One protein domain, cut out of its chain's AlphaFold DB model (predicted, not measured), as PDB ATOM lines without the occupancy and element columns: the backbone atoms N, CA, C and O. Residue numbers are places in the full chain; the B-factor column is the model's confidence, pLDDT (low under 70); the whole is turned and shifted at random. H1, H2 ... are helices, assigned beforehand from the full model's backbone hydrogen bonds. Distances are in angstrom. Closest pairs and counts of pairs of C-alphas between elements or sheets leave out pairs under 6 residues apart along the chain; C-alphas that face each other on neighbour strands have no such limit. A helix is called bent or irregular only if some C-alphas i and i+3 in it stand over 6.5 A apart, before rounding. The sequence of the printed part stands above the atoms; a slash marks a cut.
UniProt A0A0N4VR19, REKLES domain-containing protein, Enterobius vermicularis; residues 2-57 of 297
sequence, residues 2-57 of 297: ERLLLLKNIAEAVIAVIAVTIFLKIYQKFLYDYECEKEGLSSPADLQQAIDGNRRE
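AT A GLANCE: This is residues 2 to 57 of the 297 residues of the protein "REKLES domain-containing protein" of Enterobius vermicularis (UniProt A0A0N4VR19). One long helix, H1, and a shorter one, H2, make an open V, with a tight link at the corner and both arms sticking out, in residues 2 to 22 and 45 to 57. The printed part has 56 residues with two named helices, H1 then H2, and no named strand: all helix. It is extended, with a radius of gyration of the C-alphas of 17.0 A, and flat, spanning 49 by 30 by 15 A.

HOW THE PARTS SIT: Start at H1, residues 2 to 38, and look near residue 28 for a kink of 52 degrees. H1 is irregular, but only just: C-alphas 29 and 32 are 6.6 A apart. After the tight link comes H2, residues 44 to 57; the two helices are only just apart, their closest C-alphas 8.1 A from each other. In H2 every O i to N i+4 pair is within hydrogen-bond range; in H1, 29 of 33 are.

IN THESE COORDINATES: Find C-alpha 2 at (21.026, 18.827, -10.171); H1 runs 48.9 A to C-alpha 38. H2 runs 20.0 A to C-alpha 57 at (43.586, 6.864, -42.454).

THE WHOLE: The C-alphas farthest apart, of Glu 2 and Glu 37, are 49.9 A apart. The printed part has no cut. Residues 37 to 42 and 56 to 57 have pLDDT under 70.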
ATOM      1  N   GLU A   2      20.388  18.866  -8.836       82.44
ATOM      2  CA  GLU A   2      21.026  18.827 -10.171       82.44
ATOM      3  C   GLU A   2      22.463  19.370 -10.236       82.44
ATOM      4  O   GLU A   2      23.346  18.685 -10.742       82.44
ATOM      5  N   ARG A   3      22.753  20.545  -9.650       85.31
ATOM      6  CA  ARG A   3      24.135  21.079  -9.612       85.31
ATOM      7  C   ARG A   3      25.128  20.166  -8.879       85.31
ATOM      8  O   ARG A   3      26.306  20.173  -9.211       85.31
ATOM      9  N   LEU A   4      24.661  19.376  -7.909       83.06
ATOM     10  CA  LEU A   4      25.496  18.412  -7.189       83.06
ATOM     11  C   LEU A   4      25.800  17.180  -8.059       83.06
ATOM     12  O   LEU A   4      26.903  16.647  -7.999       83.06
ATOM     13  N   LEU A   5      24.833  16.758  -8.882       86.31
ATOM     14  CA  LEU A   5      25.003  15.688  -9.867       86.31
ATOM     15  C   LEU A   5      25.978  16.119 -10.974       86.31
ATOM     16  O   LEU A   5      26.916  15.394 -11.290       86.31
ATOM     17  N   LEU A   6      25.814  17.342 -11.489       88.69
ATOM     18  CA  LEU A   6      26.700  17.936 -12.492       88.69
ATOM     19  C   LEU A   6      28.161  17.967 -12.012       88.69
ATOM     20  O   LEU A   6      29.058  17.561 -12.744       88.69
ATOM     21  N   LEU A   7      28.397  18.404 -10.769       88.75
ATOM     22  CA  LEU A   7      29.738  18.446 -10.177       88.75
ATOM     23  C   LEU A   7      30.365  17.053 -10.025       88.75
ATOM     24  O   LEU A   7      31.560  16.915 -10.276       88.75
ATOM     25  N   LYS A   8      29.582  16.024  -9.670       91.50
ATOM     26  CA  LYS A   8      30.068  14.634  -9.621       91.50
ATOM     27  C   LYS A   8      30.475  14.130 -11.004       91.50
ATOM     28  O   LYS A   8      31.595  13.659 -11.158       91.50
ATOM     29  N   ASN A   9      29.622  14.317 -12.012       94.00
ATOM     30  CA  ASN A   9      29.904  13.874 -13.380       94.00
ATOM     31  C   ASN A   9      31.144  14.578 -13.966       94.00
ATOM     32  O   ASN A   9      31.954  13.947 -14.642       94.00
ATOM     33  N   ILE A  10      31.323  15.875 -13.682       95.12
ATOM     34  CA  ILE A  10      32.527  16.623 -14.078       95.12
ATOM     35  C   ILE A  10      33.766  16.093 -13.343       95.12
ATOM     36  O   ILE A  10      34.804  15.905 -13.973       95.12
ATOM     37  N   ALA A  11      33.670  15.822 -12.037       94.56
ATOM     38  CA  ALA A  11      34.783  15.273 -11.265       94.56
ATOM     39  C   ALA A  11      35.211  13.886 -11.778       94.56
ATOM     40  O   ALA A  11      36.401  13.670 -11.997       94.56
ATOM     41  N   GLU A  12      34.266  12.978 -12.041       95.00
ATOM     42  CA  GLU A  12      34.558  11.657 -12.616       95.00
ATOM     43  C   GLU A  12      35.186  11.760 -14.011       95.00
ATOM     44  O   GLU A  12      36.195  11.105 -14.273       95.00
ATOM     45  N   ALA A  13      34.671  12.635 -14.883       94.31
ATOM     46  CA  ALA A  13      35.252  12.864 -16.206       94.31
ATOM     47  C   ALA A  13      36.696  13.399 -16.129       94.31
ATOM     48  O   ALA A  13      37.573  12.932 -16.857       94.31
ATOM     49  N   VAL A  14      36.971  14.340 -15.218       96.06
ATOM     50  CA  VAL A  14      38.325  14.875 -14.991       96.06
ATOM     51  C   VAL A  14      39.260  13.794 -14.439       96.06
ATOM     52  O   VAL A  14      40.380  13.656 -14.933       96.06
ATOM     53  N   ILE A  15      38.803  12.987 -13.474       96.69
ATOM     54  CA  ILE A  15      39.575  11.862 -12.925       96.69
ATOM     55  C   ILE A  15      39.898  10.841 -14.025       96.69
ATOM     56  O   ILE A  15      41.051  10.429 -14.135       96.69
ATOM     57  N   ALA A  16      38.934  10.486 -14.878       95.62
ATOM     58  CA  ALA A  16      39.139   9.549 -15.982       95.62
ATOM     59  C   ALA A  16      40.170  10.063 -17.007       95.62
ATOM     60  O   ALA A  16      41.078   9.325 -17.390       95.62
ATOM     61  N   VAL A  17      40.090  11.339 -17.403       96.25
ATOM     62  CA  VAL A  17      41.058  11.959 -18.331       96.25
ATOM     63  C   VAL A  17      42.467  11.997 -17.731       96.25
ATOM     64  O   VAL A  17      43.441  11.672 -18.419       96.25
ATOM     65  N   ILE A  18      42.595  12.347 -16.447       95.69
ATOM     66  CA  ILE A  18      43.879  12.334 -15.733       95.69
ATOM     67  C   ILE A  18      44.429  10.904 -15.647       95.69
ATOM     68  O   ILE A  18      45.598  10.688 -15.969       95.69
ATOM     69  N   ALA A  19      43.595   9.927 -15.282       95.31
ATOM     70  CA  ALA A  19      43.984   8.525 -15.166       95.31
ATOM     71  C   ALA A  19      44.489   7.956 -16.499       95.31
ATOM     72  O   ALA A  19      45.583   7.401 -16.530       95.31
ATOM     73  N   VAL A  20      43.769   8.167 -17.609       94.38
ATOM     74  CA  VAL A  20      44.203   7.739 -18.955       94.38
ATOM     75  C   VAL A  20      45.520   8.408 -19.359       94.38
ATOM     76  O   VAL A  20      46.420   7.741 -19.867       94.38
ATOM     77  N   THR A  21      45.677   9.708 -19.089       93.50
ATOM     78  CA  THR A  21      46.897  10.460 -19.434       93.50
ATOM     79  C   THR A  21      48.118   9.964 -18.650       93.50
ATOM     80  O   THR A  21      49.205   9.810 -19.212       93.50
ATOM     81  N   ILE A  22      47.949   9.697 -17.351       93.00
ATOM     82  CA  ILE A  22      49.004   9.149 -16.490       93.00
ATOM     83  C   ILE A  22      49.310   7.702 -16.887       93.00
ATOM     84  O   ILE A  22      50.483   7.365 -17.050       93.00
ATOM     85  N   PHE A  23      48.281   6.876 -17.097       94.19
ATOM     86  CA  PHE A  23      48.427   5.482 -17.506       94.19
ATOM     87  C   PHE A  23      49.212   5.375 -18.809       94.19
ATOM     88  O   PHE A  23      50.245   4.721 -18.818       94.19
ATOM     89  N   LEU A  24      48.820   6.097 -19.866       90.75
ATOM     90  CA  LEU A  24      49.523   6.085 -21.153       90.75
ATOM     91  C   LEU A  24      51.005   6.479 -21.008       90.75
ATOM     92  O   LEU A  24      51.881   5.868 -21.619       90.75
ATOM     93  N   LYS A  25      51.305   7.472 -20.158       90.88
ATOM     94  CA  LYS A  25      52.673   7.957 -19.923       90.88
ATOM     95  C   LYS A  25      53.539   6.999 -19.099       90.88
ATOM     96  O   LYS A  25      54.751   6.966 -19.304       90.88
ATOM     97  N   ILE A  26      52.952   6.265 -18.155       91.06
ATOM     98  CA  ILE A  26      53.658   5.243 -17.367       91.06
ATOM     99  C   ILE A  26      53.801   3.962 -18.195       91.06
ATOM    100  O   ILE A  26      54.895   3.409 -18.259       91.06
ATOM    101  N   TYR A  27      52.739   3.553 -18.891       83.62
ATOM    102  CA  TYR A  27      52.697   2.375 -19.748       83.62
ATOM    103  C   TYR A  27      53.795   2.427 -20.817       83.62
ATOM    104  O   TYR A  27      54.701   1.595 -20.806       83.62
ATOM    105  N   GLN A  28      53.815   3.489 -21.630       82.12
ATOM    106  CA  GLN A  28      54.798   3.670 -22.704       82.12
ATOM    107  C   GLN A  28      56.258   3.740 -22.220       82.12
ATOM    108  O   GLN A  28      57.165   3.538 -23.020       82.12
ATOM    109  N   LYS A  29      56.499   4.080 -20.945       77.44
ATOM    110  CA  LYS A  29      57.844   4.374 -20.418       77.44
ATOM    111  C   LYS A  29      58.387   3.335 -19.429       77.44
ATOM    112  O   LYS A  29      59.521   3.493 -18.984       77.44
ATOM    113  N   PHE A  30      57.574   2.361 -19.019       79.06
ATOM    114  CA  PHE A  30      57.946   1.360 -18.010       79.06
ATOM    115  C   PHE A  30      57.292  -0.019 -18.195       79.06
ATOM    116  O   PHE A  30      57.848  -0.992 -17.700       79.06
ATOM    117  N   LEU A  31      56.134  -0.125 -18.863       77.00
ATOM    118  CA  LEU A  31      55.475  -1.418 -19.127       77.00
ATOM    119  C   LEU A  31      55.679  -1.901 -20.562       77.00
ATOM    120  O   LEU A  31      55.799  -3.101 -20.757       77.00
ATOM    121  N   TYR A  32      55.745  -1.000 -21.545       74.19
ATOM    122  CA  TYR A  32      55.850  -1.379 -22.956       74.19
ATOM    123  C   TYR A  32      57.095  -2.235 -23.243       74.19
ATOM    124  O   TYR A  32      56.978  -3.296 -23.848       74.19
ATOM    125  N   ASP A  33      58.260  -1.836 -22.721       71.06
ATOM    126  CA  ASP A  33      59.506  -2.606 -22.858       71.06
ATOM    127  C   ASP A  33      59.391  -3.997 -22.194       71.06
ATOM    128  O   ASP A  33      59.849  -4.994 -22.748       71.06
ATOM    129  N   TYR A  34      58.709  -4.084 -21.043       72.25
ATOM    130  CA  TYR A  34      58.480  -5.337 -20.314       72.25
ATOM    131  C   TYR A  34      57.499  -6.272 -21.042       72.25
ATOM    132  O   TYR A  34      57.725  -7.477 -21.102       72.25
ATOM    133  N   GLU A  35      56.424  -5.733 -21.621       73.38
ATOM    134  CA  GLU A  35      55.442  -6.491 -22.407       73.38
ATOM    135  C   GLU A  35      56.070  -7.050 -23.694       73.38
ATOM    136  O   GLU A  35      55.860  -8.221 -24.022       73.38
ATOM    137  N   CYS A  36      56.919  -6.257 -24.362       70.38
ATOM    138  CA  CYS A  36      57.704  -6.697 -25.517       70.38
ATOM    139  C   CYS A  36      58.654  -7.859 -25.169       70.38
ATOM    140  O   CYS A  36      58.779  -8.793 -25.955       70.38
ATOM    141  N   GLU A  37      59.320  -7.813 -24.007       65.50
ATOM    142  CA  GLU A  37      60.311  -8.821 -23.596       65.50
ATOM    143  C   GLU A  37      59.686 -10.096 -22.988       65.50
ATOM    144  O   GLU A  37      60.267 -11.177 -23.100       65.50
ATOM    145  N   LYS A  38      58.521  -9.996 -22.326       67.62
ATOM    146  CA  LYS A  38      57.909 -11.124 -21.591       67.62
ATOM    147  C   LYS A  38      56.716 -11.789 -22.258       67.62
ATOM    148  O   LYS A  38      56.600 -13.006 -22.153       67.62
ATOM    149  N   GLU A  39      55.843 -11.020 -22.895       66.38
ATOM    150  CA  GLU A  39      54.580 -11.529 -23.449       66.38
ATOM    151  C   GLU A  39      54.593 -11.529 -24.989       66.38
ATOM    152  O   GLU A  39      53.846 -12.279 -25.613       66.38
ATOM    153  N   GLY A  40      55.443 -10.708 -25.623       65.81
ATOM    154  CA  GLY A  40      55.607 -10.667 -27.083       65.81
ATOM    155  C   GLY A  40      54.381 -10.146 -27.849       65.81
ATOM    156  O   GLY A  40      54.291 -10.327 -29.061       65.81
ATOM    157  N   LEU A  41      53.435  -9.501 -27.155       63.09
ATOM    158  CA  LEU A  41      52.117  -9.102 -27.677       63.09
ATOM    159  C   LEU A  41      52.163  -7.992 -28.743       63.09
ATOM    160  O   LEU A  41      51.180  -7.762 -29.449       63.09
ATOM    161  N   SER A  42      53.286  -7.289 -28.875       59.69
ATOM    162  CA  SER A  42      53.571  -6.360 -29.973       59.69
ATOM    163  C   SER A  42      55.068  -6.115 -30.087       59.69
ATOM    164  O   SER A  42      55.768  -6.072 -29.078       59.69
ATOM    165  N   SER A  43      55.553  -5.874 -31.305       74.38
ATOM    166  CA  SER A  43      56.900  -5.347 -31.522       74.38
ATOM    167  C   SER A  43      56.895  -3.813 -31.684       74.38
ATOM    168  O   SER A  43      55.876  -3.227 -32.073       74.38
ATOM    169  N   PRO A  44      58.044  -3.134 -31.493       75.31
ATOM    170  CA  PRO A  44      58.196  -1.720 -31.846       75.31
ATOM    171  C   PRO A  44      57.898  -1.426 -33.326       75.31
ATOM    172  O   PRO A  44      57.475  -0.320 -33.671       75.31
ATOM    173  N   ALA A  45      58.088  -2.417 -34.206       75.81
ATOM    174  CA  ALA A  45      57.757  -2.310 -35.623       75.81
ATOM    175  C   ALA A  45      56.239  -2.337 -35.866       75.81
ATOM    176  O   ALA A  45      55.756  -1.580 -36.708       75.81
ATOM    177  N   ASP A  46      55.478  -3.139 -35.114       83.69
ATOM    178  CA  ASP A  46      54.010  -3.182 -35.209       83.69
ATOM    179  C   ASP A  46      53.381  -1.889 -34.690       83.69
ATOM    180  O   ASP A  46      52.492  -1.330 -35.335       83.69
ATOM    181  N   LEU A  47      53.902  -1.342 -33.584       80.69
ATOM    182  CA  LEU A  47      53.485  -0.030 -33.082       80.69
ATOM    183  C   LEU A  47      53.733   1.068 -34.130       80.69
ATOM    184  O   LEU A  47      52.856   1.899 -34.376       80.69
ATOM    185  N   GLN A  48      54.890   1.051 -34.796       81.50
ATOM    186  CA  GLN A  48      55.199   2.008 -35.860       81.50
ATOM    187  C   GLN A  48      54.289   1.823 -37.089       81.50
ATOM    188  O   GLN A  48      53.799   2.814 -37.637       81.50
ATOM    189  N   GLN A  49      53.984   0.582 -37.484       83.06
ATOM    190  CA  GLN A  49      53.020   0.287 -38.551       83.06
ATOM    191  C   GLN A  49      51.598   0.749 -38.198       83.06
ATOM    192  O   GLN A  49      50.922   1.329 -39.048       83.06
ATOM    193  N   ALA A  50      51.152   0.569 -36.953       84.56
ATOM    194  CA  ALA A  50      49.856   1.055 -36.480       84.56
ATOM    195  C   ALA A  50      49.791   2.596 -36.462       84.56
ATOM    196  O   ALA A  50      48.792   3.184 -36.887       84.56
ATOM    197  N   ILE A  51      50.871   3.265 -36.040       83.62
ATOM    198  CA  ILE A  51      51.001   4.730 -36.096       83.62
ATOM    199  C   ILE A  51      50.917   5.227 -37.544       83.62
ATOM    200  O   ILE A  51      50.139   6.141 -37.831       83.62
ATOM    201  N   ASP A  52      51.673   4.634 -38.470       85.38
ATOM    202  CA  ASP A  52      51.688   5.076 -39.867       85.38
ATOM    203  C   ASP A  52      50.426   4.657 -40.647       85.38
ATOM    204  O   ASP A  52      50.000   5.374 -41.559       85.38
ATOM    205  N   GLY A  53      49.755   3.578 -40.231       87.88
ATOM    206  CA  GLY A  53      48.406   3.208 -40.663       87.88
ATOM    207  C   GLY A  53      47.370   4.262 -40.267       87.88
ATOM    208  O   GLY A  53      46.692   4.819 -41.131       87.88
ATOM    209  N   ASN A  54      47.323   4.645 -38.988       81.81
ATOM    210  CA  ASN A  54      46.440   5.713 -38.501       81.81
ATOM    211  C   ASN A  54      46.762   7.077 -39.143       81.81
ATOM    212  O   ASN A  54      45.863   7.857 -39.467       81.81
ATOM    213  N   ARG A  55      48.045   7.353 -39.414       82.94
ATOM    214  CA  ARG A  55      48.502   8.545 -40.151       82.94
ATOM    215  C   ARG A  55      48.068   8.544 -41.623       82.94
ATOM    216  O   ARG A  55      47.930   9.622 -42.209       82.94
ATOM    217  N   ARG A  56      47.862   7.368 -42.228       68.44
ATOM    218  CA  ARG A  56      47.257   7.212 -43.561       68.44
ATOM    219  C   ARG A  56      45.737   7.349 -43.523       68.44
ATOM    220  O   ARG A  56      45.203   8.049 -44.379       68.44
ATOM    221  N   GLU A  57      45.051   6.767 -42.541       68.31
ATOM    222  CA  GLU A  57      43.586   6.864 -42.454       68.31
ATOM    223  C   GLU A  57      43.140   8.310 -42.175       68.31
ATOM    224  O   GLU A  57      42.277   8.835 -42.874       68.31
TER     225      GLU A  57